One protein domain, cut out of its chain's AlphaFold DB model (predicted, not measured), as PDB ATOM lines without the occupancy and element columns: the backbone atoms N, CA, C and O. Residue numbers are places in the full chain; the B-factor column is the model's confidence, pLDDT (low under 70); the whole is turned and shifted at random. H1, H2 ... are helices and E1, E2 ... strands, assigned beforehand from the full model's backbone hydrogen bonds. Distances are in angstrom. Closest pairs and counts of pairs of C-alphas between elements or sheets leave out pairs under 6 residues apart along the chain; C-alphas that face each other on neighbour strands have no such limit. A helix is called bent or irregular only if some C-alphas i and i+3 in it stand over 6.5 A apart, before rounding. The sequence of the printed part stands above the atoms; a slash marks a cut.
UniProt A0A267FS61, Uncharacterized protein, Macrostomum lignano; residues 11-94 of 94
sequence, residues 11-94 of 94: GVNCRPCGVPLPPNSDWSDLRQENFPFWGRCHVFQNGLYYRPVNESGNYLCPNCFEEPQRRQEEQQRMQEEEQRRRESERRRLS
ATOM      1  N   GLY A  11     -44.040  29.847  36.831       67.88
ATOM      2  CA  GLY A  11     -43.679  28.439  36.775       67.88
ATOM      3  C   GLY A  11     -42.223  28.264  36.351       67.88
ATOM      4  O   GLY A  11     -41.554  29.179  35.867       67.88
ATOM      5  N   VAL A  12     -41.707  27.068  36.589       77.19
ATOM      6  CA  VAL A  12     -40.317  26.730  36.303       77.19
ATOM      7  C   VAL A  12     -40.292  25.672  35.215       77.19
ATOM      8  O   VAL A  12     -41.081  24.740  35.252       77.19
ATOM      9  N   ASN A  13     -39.366  25.764  34.263       84.44
ATOM     10  CA  ASN A  13     -39.160  24.725  33.258       84.44
ATOM     11  C   ASN A  13     -37.745  24.166  33.358       84.44
ATOM     12  O   ASN A  13     -36.781  24.864  33.683       84.44
ATOM     13  N   CYS A  14     -37.616  22.884  33.044       86.56
ATOM     14  CA  CYS A  14     -36.327  22.246  32.876       86.56
ATOM     15  C   CYS A  14     -35.618  22.849  31.656       86.56
ATOM     16  O   CYS A  14     -36.147  22.790  30.548       86.56
ATOM     17  N   ARG A  15     -34.413  23.402  31.825       85.94
ATOM     18  CA  ARG A  15     -33.695  24.068  30.724       85.94
ATOM     19  C   ARG A  15     -33.358  23.114  29.558       85.94
ATOM     20  O   ARG A  15     -33.571  23.516  28.420       85.94
ATOM     21  N   PRO A  16     -32.856  21.881  29.786       85.56
ATOM     22  CA  PRO A  16     -32.532  20.962  28.692       85.56
ATOM     23  C   PRO A  16     -33.736  20.415  27.920       85.56
ATOM     24  O   PRO A  16     -33.658  20.301  26.703       85.56
ATOM     25  N   CYS A  17     -34.825  20.044  28.602       85.56
ATOM     26  CA  CYS A  17     -35.944  19.331  27.968       85.56
ATOM     27  C   CYS A  17     -37.250  20.134  27.889       85.56
ATOM     28  O   CYS A  17     -38.232  19.645  27.344       85.56
ATOM     29  N   GLY A  18     -37.293  21.345  28.453       85.50
ATOM     30  CA  GLY A  18     -38.460  22.232  28.435       85.50
ATOM     31  C   GLY A  18     -39.623  21.800  29.334       85.50
ATOM     32  O   GLY A  18     -40.590  22.547  29.468       85.50
ATOM     33  N   VAL A  19     -39.539  20.629  29.973       85.31
ATOM     34  CA  VAL A  19     -40.619  20.084  30.807       85.31
ATOM     35  C   VAL A  19     -40.962  21.054  31.942       85.31
ATOM     36  O   VAL A  19     -40.045  21.486  32.649       85.31
ATOM     37  N   PRO A  20     -42.249  21.396  32.138       83.00
ATOM     38  CA  PRO A  20     -42.679  22.203  33.268       83.00
ATOM     39  C   PRO A  20     -42.423  21.450  34.577       83.00
ATOM     40  O   PRO A  20     -42.736  20.268  34.717       83.00
ATOM     41  N   LEU A  21     -41.826  22.153  35.526       82.31
ATOM     42  CA  LEU A  21     -41.479  21.683  36.851       82.31
ATOM     43  C   LEU A  21     -42.533  22.178  37.842       82.31
ATOM     44  O   LEU A  21     -42.934  23.342  37.782       82.31
ATOM     45  N   PRO A  22     -43.003  21.303  38.740       75.81
ATOM     46  CA  PRO A  22     -43.931  21.701  39.777       75.81
ATOM     47  C   PRO A  22     -43.220  22.575  40.821       75.81
ATOM     48  O   PRO A  22     -42.011  22.446  40.987       75.81
ATOM     49  N   PRO A  23     -43.955  23.385  41.584       69.31
ATOM     50  CA  PRO A  23     -45.361  23.697  41.376       69.31
ATOM     51  C   PRO A  23     -45.581  24.671  40.219       69.31
ATOM     52  O   PRO A  23     -44.727  25.477  39.875       69.31
ATOM     53  N   ASN A  24     -46.762  24.596  39.614       67.69
ATOM     54  CA  ASN A  24     -47.182  25.507  38.545       67.69
ATOM     55  C   ASN A  24     -48.125  26.619  39.041       67.69
ATOM     56  O   ASN A  24     -48.465  27.509  38.268       67.69
ATOM     57  N   SER A  25     -48.585  26.546  40.294       65.44
ATOM     58  CA  SER A  25     -49.646  27.414  40.820       65.44
ATOM     59  C   SER A  25     -49.606  27.578  42.344       65.44
ATOM     60  O   SER A  25     -49.731  28.705  42.813       65.44
ATOM     61  N   ASP A  26     -49.376  26.506  43.111       73.56
ATOM     62  CA  ASP A  26     -49.276  26.562  44.578       73.56
ATOM     63  C   ASP A  26     -47.859  26.264  45.077       73.56
ATOM     64  O   ASP A  26     -47.361  25.150  44.951       73.56
ATOM     65  N   TRP A  27     -47.219  27.270  45.667       75.00
ATOM     66  CA  TRP A  27     -45.836  27.220  46.147       75.00
ATOM     67  C   TRP A  27     -45.734  26.951  47.649       75.00
ATOM     68  O   TRP A  27     -44.625  26.856  48.171       75.00
ATOM     69  N   SER A  28     -46.869  26.811  48.339       77.06
ATOM     70  CA  SER A  28     -46.943  26.735  49.804       77.06
ATOM     71  C   SER A  28     -46.164  25.548  50.382       77.06
ATOM     72  O   SER A  28     -45.574  25.658  51.454       77.06
ATOM     73  N   ASP A  29     -46.103  24.444  49.634       76.88
ATOM     74  CA  ASP A  29     -45.377  23.223  50.006       76.88
ATOM     75  C   ASP A  29     -43.988  23.106  49.368       76.88
ATOM     76  O   ASP A  29     -43.329  22.064  49.481       76.88
ATOM     77  N   LEU A  30     -43.520  24.148  48.672       79.81
ATOM     78  CA  LEU A  30     -42.182  24.131  48.111       79.81
ATOM     79  C   LEU A  30     -41.146  24.349  49.212       79.81
ATOM     80  O   LEU A  30     -41.082  25.401  49.846       79.81
ATOM     81  N   ARG A  31     -40.244  23.384  49.362       81.94
ATOM     82  CA  ARG A  31     -39.107  23.484  50.278       81.94
ATOM     83  C   ARG A  31     -37.791  23.230  49.568       81.94
ATOM     84  O   ARG A  31     -37.747  22.671  48.475       81.94
ATOM     85  N   GLN A  32     -36.700  23.668  50.183       83.81
ATOM     86  CA  GLN A  32     -35.354  23.348  49.722       83.81
ATOM     87  C   GLN A  32     -34.740  22.296  50.635       83.81
ATOM     88  O   GLN A  32     -34.677  22.484  51.846       83.81
ATOM     89  N   GLU A  33     -34.245  21.220  50.037       84.88
ATOM     90  CA  GLU A  33     -33.521  20.161  50.731       84.88
ATOM     91  C   GLU A  33     -32.137  19.971  50.110       84.88
ATOM     92  O   GLU A  33     -31.940  20.182  48.913       84.88
ATOM     93  N   ASN A  34     -31.156  19.585  50.925       83.81
ATOM     94  CA  ASN A  34     -29.830  19.211  50.442       83.81
ATOM     95  C   ASN A  34     -29.731  17.689  50.403       83.81
ATOM     96  O   ASN A  34     -29.714  17.041  51.446       83.81
ATOM     97  N   PHE A  35     -29.611  17.135  49.202       81.50
ATOM     98  CA  PHE A  35     -29.393  15.711  49.003       81.50
ATOM     99  C   PHE A  35     -27.892  15.407  48.936       81.50
ATOM    100  O   PHE A  35     -27.161  16.155  48.281       81.50
ATOM    101  N   PRO A  36     -27.419  14.298  49.536       76.00
ATOM    102  CA  PRO A  36     -25.999  13.936  49.545       76.00
ATOM    103  C   PRO A  36     -25.362  13.855  48.151       76.00
ATOM    104  O   PRO A  36     -24.216  14.253  47.976       76.00
ATOM    105  N   PHE A  37     -26.114  13.379  47.155       71.12
ATOM    106  CA  PHE A  37     -25.618  13.185  45.788       71.12
ATOM    107  C   PHE A  37     -25.979  14.332  44.838       71.12
ATOM    108  O   PHE A  37     -25.203  14.671  43.947       71.12
ATOM    109  N   TRP A  38     -27.146  14.951  45.022       71.62
ATOM    110  CA  TRP A  38     -27.668  15.953  44.083       71.62
ATOM    111  C   TRP A  38     -27.448  17.399  44.545       71.62
ATOM    112  O   TRP A  38     -27.611  18.336  43.760       71.62
ATOM    113  N   GLY A  39     -27.030  17.591  45.798       78.62
ATOM    114  CA  GLY A  39     -26.887  18.899  46.421       78.62
ATOM    115  C   GLY A  39     -28.243  19.547  46.696       78.62
ATOM    116  O   GLY A  39     -29.240  18.870  46.949       78.62
ATOM    117  N   ARG A  40     -28.279  20.882  46.664       83.62
ATOM    118  CA  ARG A  40     -29.497  21.652  46.935       83.62
ATOM    119  C   ARG A  40     -30.540  21.409  45.849       83.62
ATOM    120  O   ARG A  40     -30.315  21.774  44.698       83.62
ATOM    121  N   CYS A  41     -31.687  20.870  46.234       83.19
ATOM    122  CA  CYS A  41     -32.841  20.645  45.376       83.19
ATOM    123  C   CYS A  41     -34.075  21.338  45.954       83.19
ATOM    124  O   CYS A  41     -34.230  21.487  47.165       83.19
ATOM    125  N   HIS A  42     -34.954  21.762  45.061       84.31
ATOM    126  CA  HIS A  42     -36.311  22.155  45.382       84.31
ATOM    127  C   HIS A  42     -37.176  20.901  45.416       84.31
ATOM    128  O   HIS A  42     -37.130  20.114  44.477       84.31
ATOM    129  N   VAL A  43     -37.917  20.707  46.500       82.31
ATOM    130  CA  VAL A  43     -38.810  19.571  46.717       82.31
ATOM    131  C   VAL A  43     -40.220  20.115  46.831       82.31
ATOM    132  O   VAL A  43     -40.497  20.981  47.660       82.31
ATOM    133  N   PHE A  44     -41.096  19.595  45.988       80.88
ATOM    134  CA  PHE A  44     -42.529  19.815  46.018       80.88
ATOM    135  C   PHE A  44     -43.228  18.480  46.321       80.88
ATOM    136  O   PHE A  44     -42.611  17.425  46.164       80.88
ATOM    137  N   GLN A  45     -44.473  18.524  46.811       68.56
ATOM    138  CA  GLN A  45     -45.265  17.382  47.306       68.56
ATOM    139  C   GLN A  45     -44.967  16.008  46.654       68.56
ATOM    140  O   GLN A  45     -44.714  15.898  45.455       68.56
ATOM    141  N   ASN A  46     -45.086  14.928  47.441       62.78
ATOM    142  CA  ASN A  46     -44.976  13.527  46.993       62.78
ATOM    143  C   ASN A  46     -43.660  13.142  46.283       62.78
ATOM    144  O   ASN A  46     -43.618  12.151  45.559       62.78
ATOM    145  N   GLY A  47     -42.570  13.874  46.524       64.25
ATOM    146  CA  GLY A  47     -41.245  13.498  46.020       64.25
ATOM    147  C   GLY A  47     -40.968  13.973  44.597       64.25
ATOM    148  O   GLY A  47     -40.172  13.358  43.895       64.25
ATOM    149  N   LEU A  48     -41.594  15.070  44.163       69.12
ATOM    150  CA  LEU A  48     -41.195  15.762  42.942       69.12
ATOM    151  C   LEU A  48     -40.097  16.767  43.289       69.12
ATOM    152  O   LEU A  48     -40.337  17.745  43.993       69.12
ATOM    153  N   TYR A  49     -38.879  16.516  42.816       78.12
ATOM    154  CA  TYR A  49     -37.715  17.351  43.103       78.12
ATOM    155  C   TYR A  49     -37.084  17.891  41.820       78.12
ATOM    156  O   TYR A  49     -37.103  17.254  40.774       78.12
ATOM    157  N   TYR A  50     -36.534  19.098  41.870       82.88
ATOM    158  CA  TYR A  50     -35.822  19.702  40.747       82.88
ATOM    159  C   TYR A  50     -34.672  20.562  41.249       82.88
ATOM    160  O   TYR A  50     -34.713  21.142  42.336       82.88
ATOM    161  N   ARG A  51     -33.600  20.628  40.464       83.38
ATOM    162  CA  ARG A  51     -32.344  21.234  40.907       83.38
ATOM    163  C   ARG A  51     -32.130  22.601  40.258       83.38
ATOM    164  O   ARG A  51     -32.123  22.667  39.028       83.38
ATOM    165  N   PRO A  52     -31.889  23.676  41.029       81.81
ATOM    166  CA  PRO A  52     -31.397  24.931  40.481       81.81
ATOM    167  C   PRO A  52     -29.938  24.763  40.027       81.81
ATOM    168  O   PRO A  52     -29.093  24.250  40.763       81.81
ATOM    169  N   VAL A  53     -29.637  25.191  38.803       76.69
ATOM    170  CA  VAL A  53     -28.300  25.085  38.189       76.69
ATOM    171  C   VAL A  53     -27.472  26.333  38.442       76.69
ATOM    172  O   VAL A  53     -26.260  26.251  38.617       76.69
ATOM    173  N   ASN A  54     -28.113  27.497  38.430       73.06
ATOM    174  CA  ASN A  54     -27.456  28.778  38.619       73.06
ATOM    175  C   ASN A  54     -28.425  29.819  39.175       73.06
ATOM    176  O   ASN A  54     -29.629  29.587  39.296       73.06
ATOM    177  N   GLU A  55     -27.886  30.995  39.485       69.94
ATOM    178  CA  GLU A  55     -28.678  32.119  39.974       69.94
ATOM    179  C   GLU A  55     -29.561  32.760  38.899       69.94
ATOM    180  O   GLU A  55     -30.392  33.592  39.224       69.94
ATOM    181  N   SER A  56     -29.427  32.362  37.632       69.94
ATOM    182  CA  SER A  56     -30.236  32.873  36.519       69.94
ATOM    183  C   SER A  56     -31.595  32.173  36.385       69.94
ATOM    184  O   SER A  56     -32.228  32.288  35.340       69.94
ATOM    185  N   GLY A  57     -32.013  31.388  37.384       69.69
ATOM    186  CA  GLY A  57     -33.285  30.666  37.346       69.69
ATOM    187  C   GLY A  57     -33.306  29.505  36.350       69.69
ATOM    188  O   GLY A  57     -34.361  29.172  35.820       69.69
ATOM    189  N   ASN A  58     -32.157  28.880  36.063       81.19
ATOM    190  CA  ASN A  58     -32.144  27.633  35.296       81.19
ATOM    191  C   ASN A  58     -32.347  26.439  36.222       81.19
ATOM    192  O   ASN A  58     -31.668  26.330  37.245       81.19
ATOM    193  N   TYR A  59     -33.206  25.507  35.815       83.69
ATOM    194  CA  TYR A  59     -33.535  24.325  36.604       83.69
ATOM    195  C   TYR A  59     -33.413  23.035  35.790       83.69
ATOM    196  O   TYR A  59     -33.507  23.045  34.559       83.69
ATOM    197  N   LEU A  60     -33.196  21.919  36.487       86.19
ATOM    198  CA  LEU A  60     -33.142  20.567  35.926       86.19
ATOM    199  C   LEU A  60     -34.224  19.691  36.552       86.19
ATOM    200  O   LEU A  60     -34.357  19.653  37.775       86.19
ATOM    201  N   CYS A  61     -34.952  18.957  35.711       86.31
ATOM    202  CA  CYS A  61     -35.863  17.898  36.139       86.31
ATOM    203  C   CYS A  61     -35.087  16.654  36.608       86.31
ATOM    204  O   CYS A  61     -33.938  16.493  36.175       86.31
ATOM    205  N   PRO A  62     -35.714  15.758  37.400       81.81
ATOM    206  CA  PRO A  62     -35.107  14.508  37.878       81.81
ATOM    207  C   PRO A  62     -34.368  13.766  36.773       81.81
ATOM    208  O   PRO A  62     -33.170  13.514  36.846       81.81
ATOM    209  N   ASN A  63     -35.052  13.574  35.646       82.56
ATOM    210  CA  ASN A  63     -34.487  12.868  34.510       82.56
ATOM    211  C   ASN A  63     -33.211  13.513  33.965       82.56
ATOM    212  O   ASN A  63     -32.269  12.786  33.675       82.56
ATOM    213  N   CYS A  64     -33.166  14.838  33.823       83.81
ATOM    214  CA  CYS A  64     -32.041  15.515  33.182       83.81
ATOM    215  C   CYS A  64     -30.789  15.574  34.058       83.81
ATOM    216  O   CYS A  64     -29.691  15.572  33.509       83.81
ATOM    217  N   PHE A  65     -30.915  15.640  35.387       82.31
ATOM    218  CA  PHE A  65     -29.726  15.595  36.246       82.31
ATOM    219  C   PHE A  65     -29.367  14.183  36.727       82.31
ATOM    220  O   PHE A  65     -28.216  13.978  37.101       82.31
ATOM    221  N   GLU A  66     -30.281  13.209  36.674       79.56
ATOM    222  CA  GLU A  66     -29.978  11.788  36.924       79.56
ATOM    223  C   GLU A  66     -29.446  11.062  35.673       79.56
ATOM    224  O   GLU A  66     -28.809  10.016  35.788       79.56
ATOM    225  N   GLU A  67     -29.662  11.601  34.465       78.19
ATOM    226  CA  GLU A  67     -29.203  10.993  33.206       78.19
ATOM    227  C   GLU A  67     -27.705  10.639  33.184       78.19
ATOM    228  O   GLU A  67     -27.387   9.513  32.789       78.19
ATOM    229  N   PRO A  68     -26.774  11.511  33.623       72.94
ATOM    230  CA  PRO A  68     -25.351  11.178  33.614       72.94
ATOM    231  C   PRO A  68     -25.025   9.962  34.488       72.94
ATOM    232  O   PRO A  68     -24.241   9.108  34.080       72.94
ATOM    233  N   GLN A  69     -25.660   9.855  35.660       76.56
ATOM    234  CA  GLN A  69     -25.451   8.740  36.581       76.56
ATOM    235  C   GLN A  69     -26.055   7.445  36.028       76.56
ATOM    236  O   GLN A  69     -25.360   6.433  35.955       76.56
ATOM    237  N   ARG A  70     -27.302   7.487  35.533       76.94
ATOM    238  CA  ARG A  70     -27.946   6.321  34.901       76.94
ATOM    239  C   ARG A  70     -27.131   5.788  33.725       76.94
ATOM    240  O   ARG A  70     -26.956   4.580  33.596       76.94
ATOM    241  N   ARG A  71     -26.583   6.684  32.898       77.19
ATOM    242  CA  ARG A  71     -25.724   6.315  31.763       77.19
ATOM    243  C   ARG A  71     -24.434   5.629  32.222       77.19
ATOM    244  O   ARG A  71     -23.978   4.688  31.576       77.19
ATOM    245  N   GLN A  72     -23.844   6.084  33.326       79.56
ATOM    246  CA  GLN A  72     -22.639   5.480  33.891       79.56
ATOM    247  C   GLN A  72     -22.915   4.086  34.477       79.56
ATOM    248  O   GLN A  72     -22.143   3.158  34.235       79.56
ATOM    249  N   GLU A  73     -24.029   3.917  35.192       83.19
ATOM    250  CA  GLU A  73     -24.473   2.621  35.724       83.19
ATOM    251  C   GLU A  73     -24.782   1.616  34.602       83.19
ATOM    252  O   GLU A  73     -24.423   0.441  34.686       83.19
ATOM    253  N   GLU A  74     -25.405   2.074  33.516       84.25
ATOM    254  CA  GLU A  74     -25.694   1.241  32.350       84.25
ATOM    255  C   GLU A  74     -24.419   0.777  31.636       84.25
ATOM    256  O   GLU A  74     -24.296  -0.407  31.313       84.25
ATOM    257  N   GLN A  75     -23.434   1.662  31.460       86.75
ATOM    258  CA  GLN A  75     -22.136   1.282  30.895       86.75
ATOM    259  C   GLN A  75     -21.400   0.256  31.760       86.75
ATOM    260  O   GLN A  75     -20.848  -0.701  31.218       86.75
ATOM    261  N   GLN A  76     -21.415   0.412  33.088       89.50
ATOM    262  CA  GLN A  76     -20.799  -0.567  33.988       89.50
ATOM    263  C   GLN A  76     -21.480  -1.936  33.886       89.50
ATOM    264  O   GLN A  76     -20.790  -2.946  33.754       89.50
ATOM    265  N   ARG A  77     -22.819  -1.981  33.855       89.75
ATOM    266  CA  ARG A  77     -23.555  -3.244  33.666       89.75
ATOM    267  C   ARG A  77     -23.199  -3.937  32.355       89.75
ATOM    268  O   ARG A  77     -22.986  -5.147  32.365       89.75
ATOM    269  N   MET A  78     -23.107  -3.195  31.251       89.38
ATOM    270  CA  MET A  78     -22.731  -3.774  29.956       89.38
ATOM    271  C   MET A  78     -21.310  -4.349  29.973       89.38
ATOM    272  O   MET A  78     -21.100  -5.457  29.488       89.38
ATOM    273  N   GLN A  79     -20.347  -3.645  30.579       90.56
ATOM    274  CA  GLN A  79     -18.973  -4.145  30.707       90.56
ATOM    275  C   GLN A  79     -18.900  -5.416  31.564       90.56
ATOM    276  O   GLN A  79     -18.178  -6.355  31.227       90.56
ATOM    277  N   GLU A  80     -19.669  -5.473  32.650       90.25
ATOM    278  CA  GLU A  80     -19.709  -6.631  33.544       90.25
ATOM    279  C   GLU A  80     -20.417  -7.842  32.898       90.25
ATOM    280  O   GLU A  80     -20.004  -8.989  33.084       90.25
ATOM    281  N   GLU A  81     -21.467  -7.619  32.097       90.81
ATOM    282  CA  GLU A  81     -22.093  -8.677  31.289       90.81
ATOM    283  C   GLU A  81     -21.140  -9.195  30.204       90.81
ATOM    284  O   GLU A  81     -21.015 -10.408  30.017       90.81
ATOM    285  N   GLU A  82     -20.417  -8.303  29.523       90.62
ATOM    286  CA  GLU A  82     -19.449  -8.689  28.499       90.62
ATOM    287  C   GLU A  82     -18.290  -9.507  29.090       90.62
ATOM    288  O   GLU A  82     -17.907 -10.536  28.524       90.62
ATOM    289  N   GLN A  83     -17.777  -9.121  30.263       90.50
ATOM    290  CA  GLN A  83     -16.781  -9.920  30.981       90.50
ATOM    291  C   GLN A  83     -17.319 -11.305  31.354       90.50
ATOM    292  O   GLN A  83     -16.647 -12.305  31.084       90.50
ATOM    293  N   ARG A  84     -18.545 -11.390  31.891       90.38
ATOM    294  CA  ARG A  84     -19.189 -12.677  32.207       90.38
ATOM    295  C   ARG A  84     -19.353 -13.566  30.975       90.38
ATOM    296  O   ARG A  84     -19.108 -14.769  31.062       90.38
ATOM    297  N   ARG A  85     -19.724 -12.998  29.820       89.75
ATOM    298  CA  ARG A  85     -19.809 -13.750  28.554       89.75
ATOM    299  C   ARG A  85     -18.449 -14.293  28.131       89.75
ATOM    300  O   ARG A  85     -18.337 -15.495  27.905       89.75
ATOM    301  N   ARG A  86     -17.413 -13.449  28.101       89.19
ATOM    302  CA  ARG A  86     -16.048 -13.863  27.722       89.19
ATOM    303  C   ARG A  86     -15.493 -14.942  28.653       89.19
ATOM    304  O   ARG A  86     -14.834 -15.873  28.193       89.19
ATOM    305  N   GLU A  87     -15.760 -14.850  29.954       89.00
ATOM    306  CA  GLU A  87     -15.346 -15.876  30.914       89.00
ATOM    307  C   GLU A  87     -16.102 -17.196  30.703       89.00
ATOM    308  O   GLU A  87     -15.490 -18.266  30.716       89.00
ATOM    309  N   SER A  88     -17.413 -17.136  30.446       86.44
ATOM    310  CA  SER A  88     -18.218 -18.320  30.131       86.44
ATOM    311  C   SER A  88     -17.740 -19.014  28.852       86.44
ATOM    312  O   SER A  88     -17.619 -20.238  28.837       86.44
ATOM    313  N   GLU A  89     -17.396 -18.257  27.808       85.44
ATOM    314  CA  GLU A  89     -16.817 -18.811  26.580       85.44
ATOM    315  C   GLU A  89     -15.438 -19.434  26.818       85.44
ATOM    316  O   GLU A  89     -15.204 -20.556  26.372       85.44
ATOM    317  N   ARG A  90     -14.551 -18.788  27.592       83.81
ATOM    318  CA  ARG A  90     -13.254 -19.389  27.962       83.81
ATOM    319  C   ARG A  90     -13.420 -20.707  28.714       83.81
ATOM    320  O   ARG A  90     -12.667 -21.631  28.442       83.81
ATOM    321  N   ARG A  91     -14.400 -20.806  29.618       79.56
ATOM    322  CA  ARG A  91     -14.697 -22.048  30.357       79.56
ATOM    323  C   ARG A  91     -15.339 -23.135  29.494       79.56
ATOM    324  O   ARG A  91     -15.238 -24.300  29.841       79.56
ATOM    325  N   ARG A  92     -16.033 -22.777  28.408       79.75
ATOM    326  CA  ARG A  92     -16.592 -23.748  27.447       79.75
ATOM    327  C   ARG A  92     -15.546 -24.283  26.469       79.75
ATOM    328  O   ARG A  92     -15.750 -25.351  25.905       79.75
ATOM    329  N   LEU A  93     -14.483 -23.515  26.231       75.06
ATOM    330  CA  LEU A  93     -13.389 -23.850  25.317       75.06
ATOM    331  C   LEU A  93     -12.187 -24.516  26.017       75.06
ATOM    332  O   LEU A  93     -11.260 -24.927  25.321       75.06
ATOM    333  N   SER A  94     -12.186 -24.602  27.356       64.25
ATOM    334  CA  SER A  94     -11.214 -25.364  28.164       64.25
ATOM    335  C   SER A  94     -11.771 -26.723  28.558       64.25
ATOM    336  O   SER A  94     -11.012 -27.708  28.486       64.25
TER     337      SER A  94
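What this domain is: This is residues 11 to 94 of the 94 residues of an uncharacterized protein of Macrostomum lignano (UniProt A0A267FS61). The model is a small compact head with one long arm sticking out of it, residues 67 to 94, nearly all of it helix H1, which has a kink of 41 degrees near residue 69, close to the head. The head holds a strongly twisted sheet of three short strands, E1, E2 and E3, together with loops; the arm is residues 67 to 93 of H1, which stand free with residue 94 and make most of the length. The printed part has 84 residues, with three named strands and then one named helix along the chain, in the order E1, E2, E3, H1; the sheet has the order E1, E2, E3 and is antiparallel throughout, and the class is mixed, helices and strands. The whole is extended, with a radius of gyration of the C-alphas of 19.6 A, and the C-alphas span 66 by 21 by 20 A, a rod in outline, while the head without the free stretch spans 26 by 23 by 21 A.

How they stand to each other: The sheet is made of E1, residues 31 to 35, E2, residues 39 to 44, and E3, residues 48 to 52. The three form a meander, each strand the antiparallel neighbour of the one before. E2 is the inner strand, and E1 and E3 are edge strands. E1 and E2 are a hairpin with an angle of 142 degrees between their directions; C-alphas 34 and 40 face each other at 4.3 A, and N 33 and O 41 are within hydrogen-bond range at 2.9 A, as are N 41 and O 33 at 2.8 A. E2 and E3 are a hairpin too, with an angle of 137 degrees; C-alphas 43 and 49 face each other at 4.4 A, and N 42 and O 50 are within hydrogen-bond range at 2.8 A, as are N 50 and O 42 at 2.9 A. Beyond the named strands, residues 51 to 52 of E3 pair antiparallel with residues 59 to 60, and residues 12 to 13 pair antiparallel with residues 20 to 21. H1, residues 62 to 93, is on the sheet but only grazes it, with its residues 62 to 65. The closest C-alphas of E3 and H1 are those of Tyr 50 and Pro 62, 6.0 A apart. H1 has a kink of 41 degrees near residue 69. It is irregular, but only just: C-alphas 65 and 68 are 6.8 A apart. In its backbone 26 of 28 O i to N i+4 pairs are within hydrogen-bond range.

Where its parts are: E1 begins at C-alpha 31, at (-39.107, 23.484, 50.278), and runs to Phe 35, 12.5 A from first to last C-alpha. E2, from Gly 39 to Phe 44, is the longest strand by residues and measures 15.7 A. E3, from Leu 48 to Pro 52, measures 13.6 A. H1 begins at C-alpha 62, at (-35.107, 14.508, 37.878), and ends at C-alpha 93, at (-13.389, -23.850, 25.317), 45.8 A away.

The domain as a whole: The two C-alphas farthest apart are those of Ser 28 and Ser 94, at 66.8 A. The printed part has no cut and ends at residue 94, the chain's last residue. The links from E1 to E2 and from E2 to E3 are tight, with 3 residues each, and the link from E3 to H1 is short, with 9 residues. Residues 11 to 30, before E1, hold no named element. The mean pLDDT of the printed part is 80.3; residue 11, residues 23 to 25, 45 to 48 and 55 to 57, and residue 94 are under 70.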